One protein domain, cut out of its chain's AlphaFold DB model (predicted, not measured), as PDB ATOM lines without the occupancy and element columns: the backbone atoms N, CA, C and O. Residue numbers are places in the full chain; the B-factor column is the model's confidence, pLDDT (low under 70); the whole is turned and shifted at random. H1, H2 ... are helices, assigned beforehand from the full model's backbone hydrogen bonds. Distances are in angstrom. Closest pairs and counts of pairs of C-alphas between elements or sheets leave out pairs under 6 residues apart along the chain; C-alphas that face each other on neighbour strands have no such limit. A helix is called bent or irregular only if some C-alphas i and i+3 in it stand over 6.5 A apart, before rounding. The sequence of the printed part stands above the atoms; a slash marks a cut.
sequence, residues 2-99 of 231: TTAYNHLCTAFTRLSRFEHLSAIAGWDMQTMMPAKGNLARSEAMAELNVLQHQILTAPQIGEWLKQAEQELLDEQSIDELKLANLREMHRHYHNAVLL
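AT A GLANCE: This is residues 2 to 99 of the 231 residues of the protein "Carboxypeptidase" of Yersinia pestis bv. Antiqua (strain Nepal516) (UniProt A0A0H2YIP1). A long helical hairpin, H1 and H2, makes most of the length of a rod, and a shorter helical hairpin, H3 and H4, packs on one end of it. H3 packs on residues 4 to 8 of H1, H4 folds back to the last residues of H2, and residues 74 to 79 stick out. The 98 printed residues hold four named helices, H1, H2, H3 and H4 along the chain, and no named strand; the class is all helix. The whole is loose, with a radius of gyration of the C-alphas of 16.9 A and spans of 58 by 24 by 22 A.

HOW THE PARTS SIT: Start at H1, residues 4 to 31, which touches H2, residues 35 to 57, at a shallow tilt of 12 degrees, opposite ways; their closest C-alphas, Leu 15 and Gln 52, are 6.1 A apart. With residues 4 to 8 alone H1 touches H3, residues 59 to 73, at a steep tilt of 57 degrees; look at the closest C-alphas, Ala 4 and Trp 64, 4.8 A apart. H3 touches H4, residues 80 to 97, at a shallow tilt of 24 degrees, opposite ways, closest at the C-alphas of Leu 65 and His 90, 6.8 A. Residues 93 to 97 of H4 touch residues 53 to 57 of H2, at a steep tilt of 66 degrees between the helices; the closest C-alphas, Thr 57 and Val 97, are 5.9 A apart. H1 and H4 are close but not clearly touching, and H2 and H3 meet only through their link. The helix packing is part aligned, part crossed. Every O i to N i+4 pair is within hydrogen-bond range in H4, and 23 of 24 are in H1, 17 of 19 in H2 and 10 of 11 in H3.

IN THESE COORDINATES: Find C-alpha 4 at (166.474, 160.202, 198.384); from there H1 runs 40.9 A to C-alpha 31. H2 spans 33.9 A, is irregular, with C-alphas 36 and 39 7.4 A apart, and has a kink of 27 degrees near residue 42. H3 spans 22.4 A; H4 spans 25.8 A and ends at C-alpha 97, (173.646, 143.404, 192.375).

THE WHOLE: The C-alphas farthest apart, Lys 36 and Gln 76, are 58.4 A apart. The printed part has no cut; the links H1 to H2 and H2 to H3 are tight, H3 to H4 is short. No printed residue is under 70 in pLDDT.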
ATOM      1  N   THR A   2     160.382 165.156 199.876       77.00
ATOM      2  CA  THR A   2     160.857 163.781 200.101       77.00
ATOM      3  C   THR A   2     162.282 163.674 199.563       77.00
ATOM      4  O   THR A   2     162.500 163.998 198.402       77.00
ATOM      5  N   THR A   3     163.237 163.300 200.413       92.69
ATOM      6  CA  THR A   3     164.655 163.137 200.056       92.69
ATOM      7  C   THR A   3     164.922 161.738 199.496       92.69
ATOM      8  O   THR A   3     164.104 160.828 199.694       92.69
ATOM      9  N   ALA A   4     166.061 161.530 198.834       96.06
ATOM     10  CA  ALA A   4     166.474 160.202 198.384       96.06
ATOM     11  C   ALA A   4     166.586 159.219 199.565       96.06
ATOM     12  O   ALA A   4     166.108 158.083 199.482       96.06
ATOM     13  N   TYR A   5     167.086 159.688 200.713       96.50
ATOM     14  CA  TYR A   5     167.103 158.899 201.950       96.50
ATOM     15  C   TYR A   5     165.699 158.426 202.383       96.50
ATOM     16  O   TYR A   5     165.510 157.266 202.757       96.50
ATOM     17  N   ASN A   6     164.672 159.277 202.279       96.38
ATOM     18  CA  ASN A   6     163.297 158.892 202.626       96.38
ATOM     19  C   ASN A   6     162.716 157.842 201.663       96.38
ATOM     20  O   ASN A   6     161.954 156.962 202.088       96.38
ATOM     21  N   HIS A   7     163.083 157.898 200.379       97.75
ATOM     22  CA  HIS A   7     162.722 156.863 199.409       97.75
ATOM     23  C   HIS A   7     163.378 155.518 199.748       97.75
ATOM     24  O   HIS A   7     162.685 154.495 199.754       97.75
ATOM     25  N   LEU A   8     164.659 155.520 200.133       98.19
ATOM     26  CA  LEU A   8     165.356 154.320 200.605       98.19
ATOM     27  C   LEU A   8     164.698 153.732 201.855       98.19
ATOM     28  O   LEU A   8     164.348 152.553 201.859       98.19
ATOM     29  N   CYS A   9     164.436 154.544 202.882       98.00
ATOM     30  CA  CYS A   9     163.736 154.097 204.091       98.00
ATOM     31  C   CYS A   9     162.390 153.434 203.767       98.00
ATOM     32  O   CYS A   9     162.054 152.389 204.327       98.00
ATOM     33  N   THR A  10     161.634 153.998 202.822       98.19
ATOM     34  CA  THR A  10     160.364 153.421 202.362       98.19
ATOM     35  C   THR A  10     160.571 152.068 201.671       98.19
ATOM     36  O   THR A  10     159.855 151.109 201.973       98.19
ATOM     37  N   ALA A  11     161.561 151.962 200.780       98.06
ATOM     38  CA  ALA A  11     161.881 150.722 200.076       98.06
ATOM     39  C   ALA A  11     162.350 149.612 201.034       98.06
ATOM     40  O   ALA A  11     161.807 148.508 201.007       98.06
ATOM     41  N   PHE A  12     163.285 149.911 201.938       98.38
ATOM     42  CA  PHE A  12     163.800 148.948 202.917       98.38
ATOM     43  C   PHE A  12     162.757 148.561 203.972       98.38
ATOM     44  O   PHE A  12     162.686 147.399 204.363       98.38
ATOM     45  N   THR A  13     161.855 149.471 204.358       98.50
ATOM     46  CA  THR A  13     160.696 149.112 205.198       98.50
ATOM     47  C   THR A  13     159.786 148.112 204.484       98.50
ATOM     48  O   THR A  13     159.279 147.173 205.100       98.50
ATOM     49  N   ARG A  14     159.564 148.287 203.175       98.06
ATOM     50  CA  ARG A  14     158.787 147.333 202.373       98.06
ATOM     51  C   ARG A  14     159.481 145.969 202.297       98.06
ATOM     52  O   ARG A  14     158.803 144.964 202.490       98.06
ATOM     53  N   LEU A  15     160.796 145.934 202.066       98.31
ATOM     54  CA  LEU A  15     161.589 144.697 202.075       98.31
ATOM     55  C   LEU A  15     161.490 143.974 203.425       98.31
ATOM     56  O   LEU A  15     161.121 142.803 203.449       98.31
ATOM     57  N   SER A  16     161.676 144.694 204.533       98.06
ATOM     58  CA  SER A  16     161.573 144.147 205.893       98.06
ATOM     59  C   SER A  16     160.205 143.509 206.180       98.06
ATOM     60  O   SER A  16     160.117 142.452 206.804       98.06
ATOM     61  N   ARG A  17     159.108 144.087 205.670       98.25
ATOM     62  CA  ARG A  17     157.763 143.490 205.798       98.25
ATOM     63  C   ARG A  17     157.634 142.164 205.045       98.25
ATOM     64  O   ARG A  17     156.975 141.249 205.536       98.25
ATOM     65  N   PHE A  18     158.251 142.045 203.872       98.06
ATOM     66  CA  PHE A  18     158.292 140.781 203.135       98.06
ATOM     67  C   PHE A  18     159.222 139.756 203.793       98.06
ATOM     68  O   PHE A  18     158.899 138.570 203.815       98.06
ATOM     69  N   GLU A  19     160.326 140.197 204.397       96.56
ATOM     70  CA  GLU A  19     161.217 139.328 205.175       96.56
ATOM     71  C   GLU A  19     160.493 138.776 206.402       96.56
ATOM     72  O   GLU A  19     160.585 137.584 206.684       96.56
ATOM     73  N   HIS A  20     159.688 139.601 207.075       96.12
ATOM     74  CA  HIS A  20     158.838 139.160 208.176       96.12
ATOM     75  C   HIS A  20     157.852 138.062 207.741       96.12
ATOM     76  O   HIS A  20     157.735 137.036 208.411       96.12
ATOM     77  N   LEU A  21     157.190 138.228 206.586       96.62
ATOM     78  CA  LEU A  21     156.306 137.196 206.034       96.62
ATOM     79  C   LEU A  21     157.072 135.914 205.658       96.62
ATOM     80  O   LEU A  21     156.595 134.805 205.898       96.62
ATOM     81  N   SER A  22     158.270 136.061 205.097       94.69
ATOM     82  CA  SER A  22     159.145 134.932 204.761       94.69
ATOM     83  C   SER A  22     159.573 134.167 206.014       94.69
ATOM     84  O   SER A  22     159.563 132.938 206.023       94.69
ATOM     85  N   ALA A  23     159.879 134.879 207.100       95.06
ATOM     86  CA  ALA A  23     160.286 134.289 208.368       95.06
ATOM     87  C   ALA A  23     159.175 133.430 208.987       95.06
ATOM     88  O   ALA A  23     159.436 132.290 209.375       95.06
ATOM     89  N   ILE A  24     157.928 133.921 209.031       95.50
ATOM     90  CA  ILE A  24     156.809 133.125 209.564       95.50
ATOM     91  C   ILE A  24     156.485 131.923 208.668       95.50
ATOM     92  O   ILE A  24     156.224 130.830 209.171       95.50
ATOM     93  N   ALA A  25     156.569 132.082 207.345       94.06
ATOM     94  CA  ALA A  25     156.376 130.983 206.406       94.06
ATOM     95  C   ALA A  25     157.473 129.911 206.542       94.06
ATOM     96  O   ALA A  25     157.167 128.717 206.491       94.06
ATOM     97  N   GLY A  26     158.724 130.320 206.765       91.69
ATOM     98  CA  GLY A  26     159.845 129.426 207.046       91.69
ATOM     99  C   GLY A  26     159.712 128.714 208.394       91.69
ATOM    100  O   GLY A  26     159.934 127.508 208.470       91.69
ATOM    101  N   TRP A  27     159.281 129.414 209.447       93.94
ATOM    102  CA  TRP A  27     158.987 128.799 210.747       93.94
ATOM    103  C   TRP A  27     157.885 127.737 210.639       93.94
ATOM    104  O   TRP A  27     158.047 126.619 211.136       93.94
ATOM    105  N   ASP A  28     156.790 128.052 209.942       95.38
ATOM    106  CA  ASP A  28     155.659 127.140 209.765       95.38
ATOM    107  C   ASP A  28     156.077 125.865 209.014       95.38
ATOM    108  O   ASP A  28     155.689 124.771 209.422       95.38
ATOM    109  N   MET A  29     156.953 125.972 208.000       87.94
ATOM    110  CA  MET A  29     157.513 124.809 207.284       87.94
ATOM    111  C   MET A  29     158.180 123.792 208.205       87.94
ATOM    112  O   MET A  29     158.137 122.597 207.922       87.94
ATOM    113  N   GLN A  30     158.835 124.271 209.261       86.38
ATOM    114  CA  GLN A  30     159.643 123.443 210.153       86.38
ATOM    115  C   GLN A  30     158.861 122.924 211.364       86.38
ATOM    116  O   GLN A  30     159.385 122.098 212.109       86.38
ATOM    117  N   THR A  31     157.637 123.409 211.599       90.31
ATOM    118  CA  THR A  31     156.923 123.165 212.863       90.31
ATOM    119  C   THR A  31     155.488 122.685 212.686       90.31
ATOM    120  O   THR A  31     155.099 121.714 213.331       90.31
ATOM    121  N   MET A  32     154.705 123.332 211.822       91.69
ATOM    122  CA  MET A  32     153.252 123.133 211.733       91.69
ATOM    123  C   MET A  32     152.796 122.597 210.369       91.69
ATOM    124  O   MET A  32     151.776 121.908 210.286       91.69
ATOM    125  N   MET A  33     153.531 122.898 209.295       89.38
ATOM    126  CA  MET A  33     153.133 122.592 207.922       89.38
ATOM    127  C   MET A  33     152.991 121.074 207.688       89.38
ATOM    128  O   MET A  33     153.935 120.316 207.922       89.38
ATOM    129  N   PRO A  34     151.860 120.600 207.133       88.38
ATOM    130  CA  PRO A  34     151.722 119.207 206.724       88.38
ATOM    131  C   PRO A  34     152.717 118.831 205.617       88.38
ATOM    132  O   PRO A  34     152.966 119.613 204.702       88.38
ATOM    133  N   ALA A  35     153.196 117.582 205.613       83.50
ATOM    134  CA  ALA A  35     154.235 117.112 204.683       83.50
ATOM    135  C   ALA A  35     153.928 117.354 203.187       83.50
ATOM    136  O   ALA A  35     154.829 117.631 202.400       83.50
ATOM    137  N   LYS A  36     152.650 117.290 202.781       88.31
ATOM    138  CA  LYS A  36     152.227 117.523 201.386       88.31
ATOM    139  C   LYS A  36     152.251 119.002 200.963       88.31
ATOM    140  O   LYS A  36     152.114 119.278 199.779       88.31
ATOM    141  N   GLY A  37     152.429 119.940 201.898       87.25
ATOM    142  CA  GLY A  37     152.469 121.381 201.624       87.25
ATOM    143  C   GLY A  37     153.804 121.893 201.073       87.25
ATOM    144  O   GLY A  37     153.883 123.045 200.655       87.25
ATOM    145  N   ASN A  38     154.845 121.052 201.048       81.88
ATOM    146  CA  ASN A  38     156.211 121.490 200.769       81.88
ATOM    147  C   ASN A  38     156.390 122.142 199.386       81.88
ATOM    148  O   ASN A  38     157.072 123.158 199.288       81.88
ATOM    149  N   LEU A  39     155.766 121.593 198.335       84.00
ATOM    150  CA  LEU A  39     155.891 122.134 196.975       84.00
ATOM    151  C   LEU A  39     155.305 123.549 196.884       84.00
ATOM    152  O   LEU A  39     156.041 124.493 196.617       84.00
ATOM    153  N   ALA A  40     154.019 123.702 197.213       90.06
ATOM    154  CA  ALA A  40     153.325 124.990 197.148       90.06
ATOM    155  C   ALA A  40     154.001 126.062 198.020       90.06
ATOM    156  O   ALA A  40     154.101 127.224 197.631       90.06
ATOM    157  N   ARG A  41     154.497 125.677 199.204       91.12
ATOM    158  CA  ARG A  41     155.238 126.592 200.076       91.12
ATOM    159  C   ARG A  41     156.586 126.999 199.483       91.12
ATOM    160  O   ARG A  41     156.934 128.173 199.566       91.12
ATOM    161  N   SER A  42     157.327 126.060 198.898       84.25
ATOM    162  CA  SER A  42     158.623 126.348 198.275       84.25
ATOM    163  C   SER A  42     158.470 127.274 197.067       84.25
ATOM    164  O   SER A  42     159.235 128.224 196.939       84.25
ATOM    165  N   GLU A  43     157.450 127.055 196.233       88.81
ATOM    166  CA  GLU A  43     157.122 127.919 195.088       88.81
ATOM    167  C   GLU A  43     156.757 129.340 195.541       88.81
ATOM    168  O   GLU A  43     157.334 130.311 195.058       88.81
ATOM    169  N   ALA A  44     155.877 129.478 196.539       92.50
ATOM    170  CA  ALA A  44     155.501 130.787 197.076       92.50
ATOM    171  C   ALA A  44     156.695 131.552 197.679       92.50
ATOM    172  O   ALA A  44     156.798 132.769 197.522       92.50
ATOM    173  N   MET A  45     157.604 130.851 198.366       91.06
ATOM    174  CA  MET A  45     158.823 131.459 198.905       91.06
ATOM    175  C   MET A  45     159.807 131.862 197.807       91.06
ATOM    176  O   MET A  45     160.425 132.918 197.915       91.06
ATOM    177  N   ALA A  46     159.929 131.067 196.743       88.00
ATOM    178  CA  ALA A  46     160.759 131.415 195.596       88.00
ATOM    179  C   ALA A  46     160.266 132.706 194.923       88.00
ATOM    180  O   ALA A  46     161.056 133.630 194.735       88.00
ATOM    181  N   GLU A  47     158.962 132.815 194.656       92.06
ATOM    182  CA  GLU A  47     158.354 134.022 194.078       92.06
ATOM    183  C   GLU A  47     158.535 135.257 194.975       92.06
ATOM    184  O   GLU A  47     158.883 136.339 194.498       92.06
ATOM    185  N   LEU A  48     158.361 135.110 196.296       93.56
ATOM    186  CA  LEU A  48     158.569 136.219 197.231       93.56
ATOM    187  C   LEU A  48     160.031 136.689 197.250       93.56
ATOM    188  O   LEU A  48     160.281 137.896 197.228       93.56
ATOM    189  N   ASN A  49     160.986 135.756 197.224       90.19
ATOM    190  CA  ASN A  49     162.411 136.075 197.146       90.19
ATOM    191  C   ASN A  49     162.757 136.803 195.839       90.19
ATOM    192  O   ASN A  49     163.512 137.775 195.869       90.19
ATOM    193  N   VAL A  50     162.183 136.384 194.703       91.25
ATOM    194  CA  VAL A  50     162.346 137.077 193.411       91.25
ATOM    195  C   VAL A  50     161.819 138.507 193.506       91.25
ATOM    196  O   VAL A  50     162.525 139.443 193.132       91.25
ATOM    197  N   LEU A  51     160.624 138.704 194.068       94.81
ATOM    198  CA  LEU A  51     160.045 140.035 194.254       94.81
ATOM    199  C   LEU A  51     160.922 140.928 195.146       94.81
ATOM    200  O   LEU A  51     161.154 142.092 194.821       94.81
ATOM    201  N   GLN A  52     161.411 140.406 196.272       96.06
ATOM    202  CA  GLN A  52     162.312 141.144 197.162       96.06
ATOM    203  C   GLN A  52     163.619 141.509 196.458       96.06
ATOM    204  O   GLN A  52     164.065 142.651 196.556       96.06
ATOM    205  N   HIS A  53     164.199 140.567 195.710       94.25
ATOM    206  CA  HIS A  53     165.410 140.804 194.939       94.25
ATOM    207  C   HIS A  53     165.199 141.912 193.903       94.25
ATOM    208  O   HIS A  53     165.945 142.882 193.917       94.25
ATOM    209  N   GLN A  54     164.135 141.838 193.095       95.06
ATOM    210  CA  GLN A  54     163.783 142.867 192.108       95.06
ATOM    211  C   GLN A  54     163.608 144.255 192.733       95.06
ATOM    212  O   GLN A  54     164.026 145.252 192.151       95.06
ATOM    213  N   ILE A  55     162.985 144.343 193.914       96.88
ATOM    214  CA  ILE A  55     162.834 145.617 194.630       96.88
ATOM    215  C   ILE A  55     164.198 146.152 195.064       96.88
ATOM    216  O   ILE A  55     164.457 147.341 194.886       96.88
ATOM    217  N   LEU A  56     165.045 145.297 195.646       97.19
ATOM    218  CA  LEU A  56     166.358 145.685 196.151       97.19
ATOM    219  C   LEU A  56     167.300 146.094 195.016       97.19
ATOM    220  O   LEU A  56     168.013 147.077 195.162       97.19
ATOM    221  N   THR A  57     167.300 145.383 193.889       95.75
ATOM    222  CA  THR A  57     168.233 145.609 192.775       95.75
ATOM    223  C   THR A  57     167.725 146.592 191.724       95.75
ATOM    224  O   THR A  57     168.430 146.864 190.750       95.75
ATOM    225  N   ALA A  58     166.537 147.170 191.914       96.81
ATOM    226  CA  ALA A  58     165.973 148.118 190.965       96.81
ATOM    227  C   ALA A  58     166.907 149.332 190.740       96.81
ATOM    228  O   ALA A  58     167.488 149.836 191.710       96.81
ATOM    229  N   PRO A  59     167.031 149.854 189.499       96.44
ATOM    230  CA  PRO A  59     167.974 150.931 189.174       96.44
ATOM    231  C   PRO A  59     167.862 152.158 190.087       96.44
ATOM    232  O   PRO A  59     168.877 152.686 190.544       96.44
ATOM    233  N   GLN A  60     166.634 152.551 190.445       97.38
ATOM    234  CA  GLN A  60     166.387 153.703 191.313       97.38
ATOM    235  C   GLN A  60     166.966 153.550 192.728       97.38
ATOM    236  O   GLN A  60     167.287 154.553 193.354       97.38
ATOM    237  N   ILE A  61     167.146 152.323 193.243       98.19
ATOM    238  CA  ILE A  61     167.783 152.118 194.554       98.19
ATOM    239  C   ILE A  61     169.238 152.579 194.498       98.19
ATOM    240  O   ILE A  61     169.678 153.321 195.371       98.19
ATOM    241  N   GLY A  62     169.968 152.209 193.441       96.94
ATOM    242  CA  GLY A  62     171.351 152.644 193.240       96.94
ATOM    243  C   GLY A  62     171.479 154.159 193.054       96.94
ATOM    244  O   GLY A  62     172.436 154.761 193.541       96.94
ATOM    245  N   GLU A  63     170.512 154.788 192.383       97.06
ATOM    246  CA  GLU A  63     170.453 156.247 192.231       97.06
ATOM    247  C   GLU A  63     170.197 156.948 193.568       97.06
ATOM    248  O   GLU A  63     170.929 157.873 193.925       97.06
ATOM    249  N   TRP A  64     169.208 156.481 194.336       98.12
ATOM    250  CA  TRP A  64     168.891 157.059 195.640       98.12
ATOM    251  C   TRP A  64     170.013 156.866 196.653       98.12
ATOM    252  O   TRP A  64     170.244 157.768 197.445       98.12
ATOM    253  N   LEU A  65     170.736 155.743 196.619       97.75
ATOM    254  CA  LEU A  65     171.910 155.516 197.468       97.75
ATOM    255  C   LEU A  65     172.981 156.595 197.248       97.75
ATOM    256  O   LEU A  65     173.408 157.242 198.202       97.75
ATOM    257  N   LYS A  66     173.336 156.865 195.986       95.75
ATOM    258  CA  LYS A  66     174.310 157.914 195.633       95.75
ATOM    259  C   LYS A  66     173.830 159.314 196.018       95.75
ATOM    260  O   LYS A  66     174.621 160.129 196.475       95.75
ATOM    261  N   GLN A  67     172.546 159.606 195.809       96.12
ATOM    262  CA  GLN A  67     171.965 160.904 196.169       96.12
ATOM    263  C   GLN A  67     171.920 161.092 197.688       96.12
ATOM    264  O   GLN A  67     172.343 162.133 198.177       96.12
ATOM    265  N   ALA A  68     171.477 160.076 198.432       95.69
ATOM    266  CA  ALA A  68     171.393 160.110 199.887       95.69
ATOM    267  C   ALA A  68     172.769 160.298 200.541       95.69
ATOM    268  O   ALA A  68     172.870 160.982 201.553       95.69
ATOM    269  N   GLU A  69     173.831 159.735 199.958       93.81
ATOM    270  CA  GLU A  69     175.200 159.964 200.429       93.81
ATOM    271  C   GLU A  69     175.571 161.453 200.393       93.81
ATOM    272  O   GLU A  69     176.093 161.972 201.374       93.81
ATOM    273  N   GLN A  70     175.241 162.162 199.309       91.69
ATOM    274  CA  GLN A  70     175.486 163.606 199.210       91.69
ATOM    275  C   GLN A  70     174.553 164.406 200.129       91.69
ATOM    276  O   GLN A  70     175.012 165.265 200.875       91.69
ATOM    277  N   GLU A  71     173.256 164.074 200.136       92.19
ATOM    278  CA  GLU A  71     172.251 164.745 200.973       92.19
ATOM    279  C   GLU A  71     172.641 164.743 202.458       92.19
ATOM    280  O   GLU A  71     172.501 165.764 203.124       92.19
ATOM    281  N   LEU A  72     173.129 163.611 202.978       89.19
ATOM    282  CA  LEU A  72     173.482 163.473 204.394       89.19
ATOM    283  C   LEU A  72     174.808 164.149 204.764       89.19
ATOM    284  O   LEU A  72     174.992 164.502 205.928       89.19
ATOM    285  N   LEU A  73     175.727 164.327 203.809       86.25
ATOM    286  CA  LEU A  73     176.981 165.057 204.027       86.25
ATOM    287  C   LEU A  73     176.770 166.577 204.037       86.25
ATOM    288  O   LEU A  73     177.477 167.283 204.755       86.25
ATOM    289  N   ASP A  74     175.783 167.060 203.281       85.75
ATOM    290  CA  ASP A  74     175.416 168.476 203.197       85.75
ATOM    291  C   ASP A  74     174.483 168.931 204.344       85.75
ATOM    292  O   ASP A  74     174.177 170.122 204.469       85.75
ATOM    293  N   GLU A  75     174.014 168.011 205.203       84.88
ATOM    294  CA  GLU A  75     173.213 168.361 206.381       84.88
ATOM    295  C   GLU A  75     174.038 169.199 207.378       84.88
ATOM    296  O   GLU A  75     175.190 168.915 207.696       84.88
ATOM    297  N   GLN A  76     173.410 170.240 207.940       80.81
ATOM    298  CA  GLN A  76     174.060 171.182 208.862       80.81
ATOM    299  C   GLN A  76     174.568 170.524 210.159       80.81
ATOM    300  O   GLN A  76     175.431 171.071 210.847       80.81
ATOM    301  N   SER A  77     174.034 169.347 210.483       85.06
ATOM    302  CA  SER A  77     174.510 168.457 211.536       85.06
ATOM    303  C   SER A  77     174.468 167.022 211.029       85.06
ATOM    304  O   SER A  77     173.419 166.568 210.577       85.06
ATOM    305  N   ILE A  78     175.579 166.304 211.167       84.88
ATOM    306  CA  ILE A  78     175.675 164.901 210.768       84.88
ATOM    307  C   ILE A  78     174.850 164.026 211.723       84.88
ATOM    308  O   ILE A  78     175.082 164.026 212.932       84.88
ATOM    309  N   ASP A  79     173.917 163.250 211.169       91.25
ATOM    310  CA  ASP A  79     173.173 162.213 211.889       91.25
ATOM    311  C   ASP A  79     173.852 160.845 211.700       91.25
ATOM    312  O   ASP A  79     173.729 160.192 210.657       91.25
ATOM    313  N   GLU A  80     174.576 160.397 212.727       93.12
ATOM    314  CA  GLU A  80     175.329 159.136 212.706       93.12
ATOM    315  C   GLU A  80     174.440 157.904 212.474       93.12
ATOM    316  O   GLU A  80     174.879 156.936 211.845       93.12
ATOM    317  N   LEU A  81     173.179 157.928 212.931       95.06
ATOM    318  CA  LEU A  81     172.257 156.806 212.741       95.06
ATOM    319  C   LEU A  81     171.825 156.692 211.281       95.06
ATOM    320  O   LEU A  81     171.776 155.580 210.747       95.06
ATOM    321  N   LYS A  82     171.553 157.820 210.612       95.25
ATOM    322  CA  LYS A  82     171.241 157.814 209.174       95.25
ATOM    323  C   LYS A  82     172.432 157.335 208.348       95.25
ATOM    324  O   LYS A  82     172.238 156.535 207.435       95.25
ATOM    325  N   LEU A  83     173.651 157.761 208.689       94.56
ATOM    326  CA  LEU A  83     174.867 157.305 208.007       94.56
ATOM    327  C   LEU A  83     175.100 155.801 208.188       94.56
ATOM    328  O   LEU A  83     175.398 155.103 207.218       94.56
ATOM    329  N   ALA A  84     174.924 155.278 209.404       95.94
ATOM    330  CA  ALA A  84     175.027 153.844 209.662       95.94
ATOM    331  C   ALA A  84     173.965 153.051 208.884       95.94
ATOM    332  O   ALA A  84     174.287 152.039 208.264       95.94
ATOM    333  N   ASN A  85     172.720 153.534 208.863       97.38
ATOM    334  CA  ASN A  85     171.641 152.919 208.094       97.38
ATOM    335  C   ASN A  85     171.954 152.911 206.588       97.38
ATOM    336  O   ASN A  85     171.845 151.873 205.938       97.38
ATOM    337  N   LEU A  86     172.424 154.039 206.045       97.44
ATOM    338  CA  LEU A  86     172.808 154.159 204.640       97.44
ATOM    339  C   LEU A  86     173.961 153.206 204.279       97.44
ATOM    340  O   LEU A  86     173.902 152.544 203.243       97.44
ATOM    341  N   ARG A  87     174.969 153.065 205.151       96.38
ATOM    342  CA  ARG A  87     176.065 152.098 204.969       96.38
ATOM    343  C   ARG A  87     175.544 150.666 204.848       96.38
ATOM    344  O   ARG A  87     175.967 149.936 203.951       96.38
ATOM    345  N   GLU A  88     174.616 150.261 205.713       97.25
ATOM    346  CA  GLU A  88     174.034 148.917 205.635       97.25
ATOM    347  C   GLU A  88     173.160 148.746 204.386       97.25
ATOM    348  O   GLU A  88     173.267 147.723 203.709       97.25
ATOM    349  N   MET A  89     172.368 149.753 204.004       98.12
ATOM    350  CA  MET A  89     171.605 149.731 202.749       98.12
ATOM    351  C   MET A  89     172.517 149.547 201.531       98.12
ATOM    352  O   MET A  89     172.232 148.707 200.673       98.12
ATOM    353  N   HIS A  90     173.649 150.260 201.483       96.50
ATOM    354  CA  HIS A  90     174.683 150.069 200.465       96.50
ATOM    355  C   HIS A  90     175.225 148.644 200.462       96.50
ATOM    356  O   HIS A  90     175.331 148.037 199.398       96.50
ATOM    357  N   ARG A  91     175.545 148.091 201.637       95.31
ATOM    358  CA  ARG A  91     176.062 146.724 201.768       95.31
ATOM    359  C   ARG A  91     175.063 145.698 201.229       95.31
ATOM    360  O   ARG A  91     175.448 144.826 200.450       95.31
ATOM    361  N   HIS A  92     173.789 145.813 201.603       95.88
ATOM    362  CA  HIS A  92     172.718 144.940 201.113       95.88
ATOM    363  C   HIS A  92     172.536 145.058 199.595       95.88
ATOM    364  O   HIS A  92     172.524 144.038 198.905       95.88
ATOM    365  N   TYR A  93     172.457 146.283 199.069       97.06
ATOM    366  CA  TYR A  93     172.329 146.538 197.634       97.06
ATOM    367  C   TYR A  93     173.515 145.978 196.846       97.06
ATOM    368  O   TYR A  93     173.327 145.188 195.924       97.06
ATOM    369  N   HIS A  94     174.739 146.335 197.244       94.56
ATOM    370  CA  HIS A  94     175.967 145.908 196.581       94.56
ATOM    371  C   HIS A  94     176.069 144.384 196.544       94.56
ATOM    372  O   HIS A  94     176.289 143.809 195.484       94.56
ATOM    373  N   ASN A  95     175.816 143.710 197.669       93.31
ATOM    374  CA  ASN A  95     175.847 142.251 197.719       93.31
ATOM    375  C   ASN A  95     174.828 141.583 196.791       93.31
ATOM    376  O   ASN A  95     175.110 140.478 196.317       93.31
ATOM    377  N   ALA A  96     173.679 142.226 196.559       93.00
ATOM    378  CA  ALA A  96     172.612 141.717 195.709       93.00
ATOM    379  C   ALA A  96     172.893 141.923 194.212       93.00
ATOM    380  O   ALA A  96     172.669 141.000 193.438       93.00
ATOM    381  N   VAL A  97     173.403 143.090 193.802       94.81
ATOM    382  CA  VAL A  97     173.646 143.404 192.375       94.81
ATOM    383  C   VAL A  97     174.963 142.854 191.829       94.81
ATOM    384  O   VAL A  97     175.169 142.833 190.620       94.81
ATOM    385  N   LEU A  98     175.884 142.455 192.708       95.62
ATOM    386  CA  LEU A  98     177.257 142.127 192.325       95.62
ATOM    387  C   LEU A  98     177.388 140.830 191.516       95.62
ATOM    388  O   LEU A  98     178.337 140.683 190.750       95.62
ATOM    389  N   LEU A  99     176.473 139.876 191.695       93.62
ATOM    390  CA  LEU A  99     176.555 138.586 191.016       93.62
ATOM    391  C   LEU A  99     175.682 138.549 189.759       93.62
ATOM    392  O   LEU A  99     174.529 138.970 189.818       93.62
TER     393      LEU A  99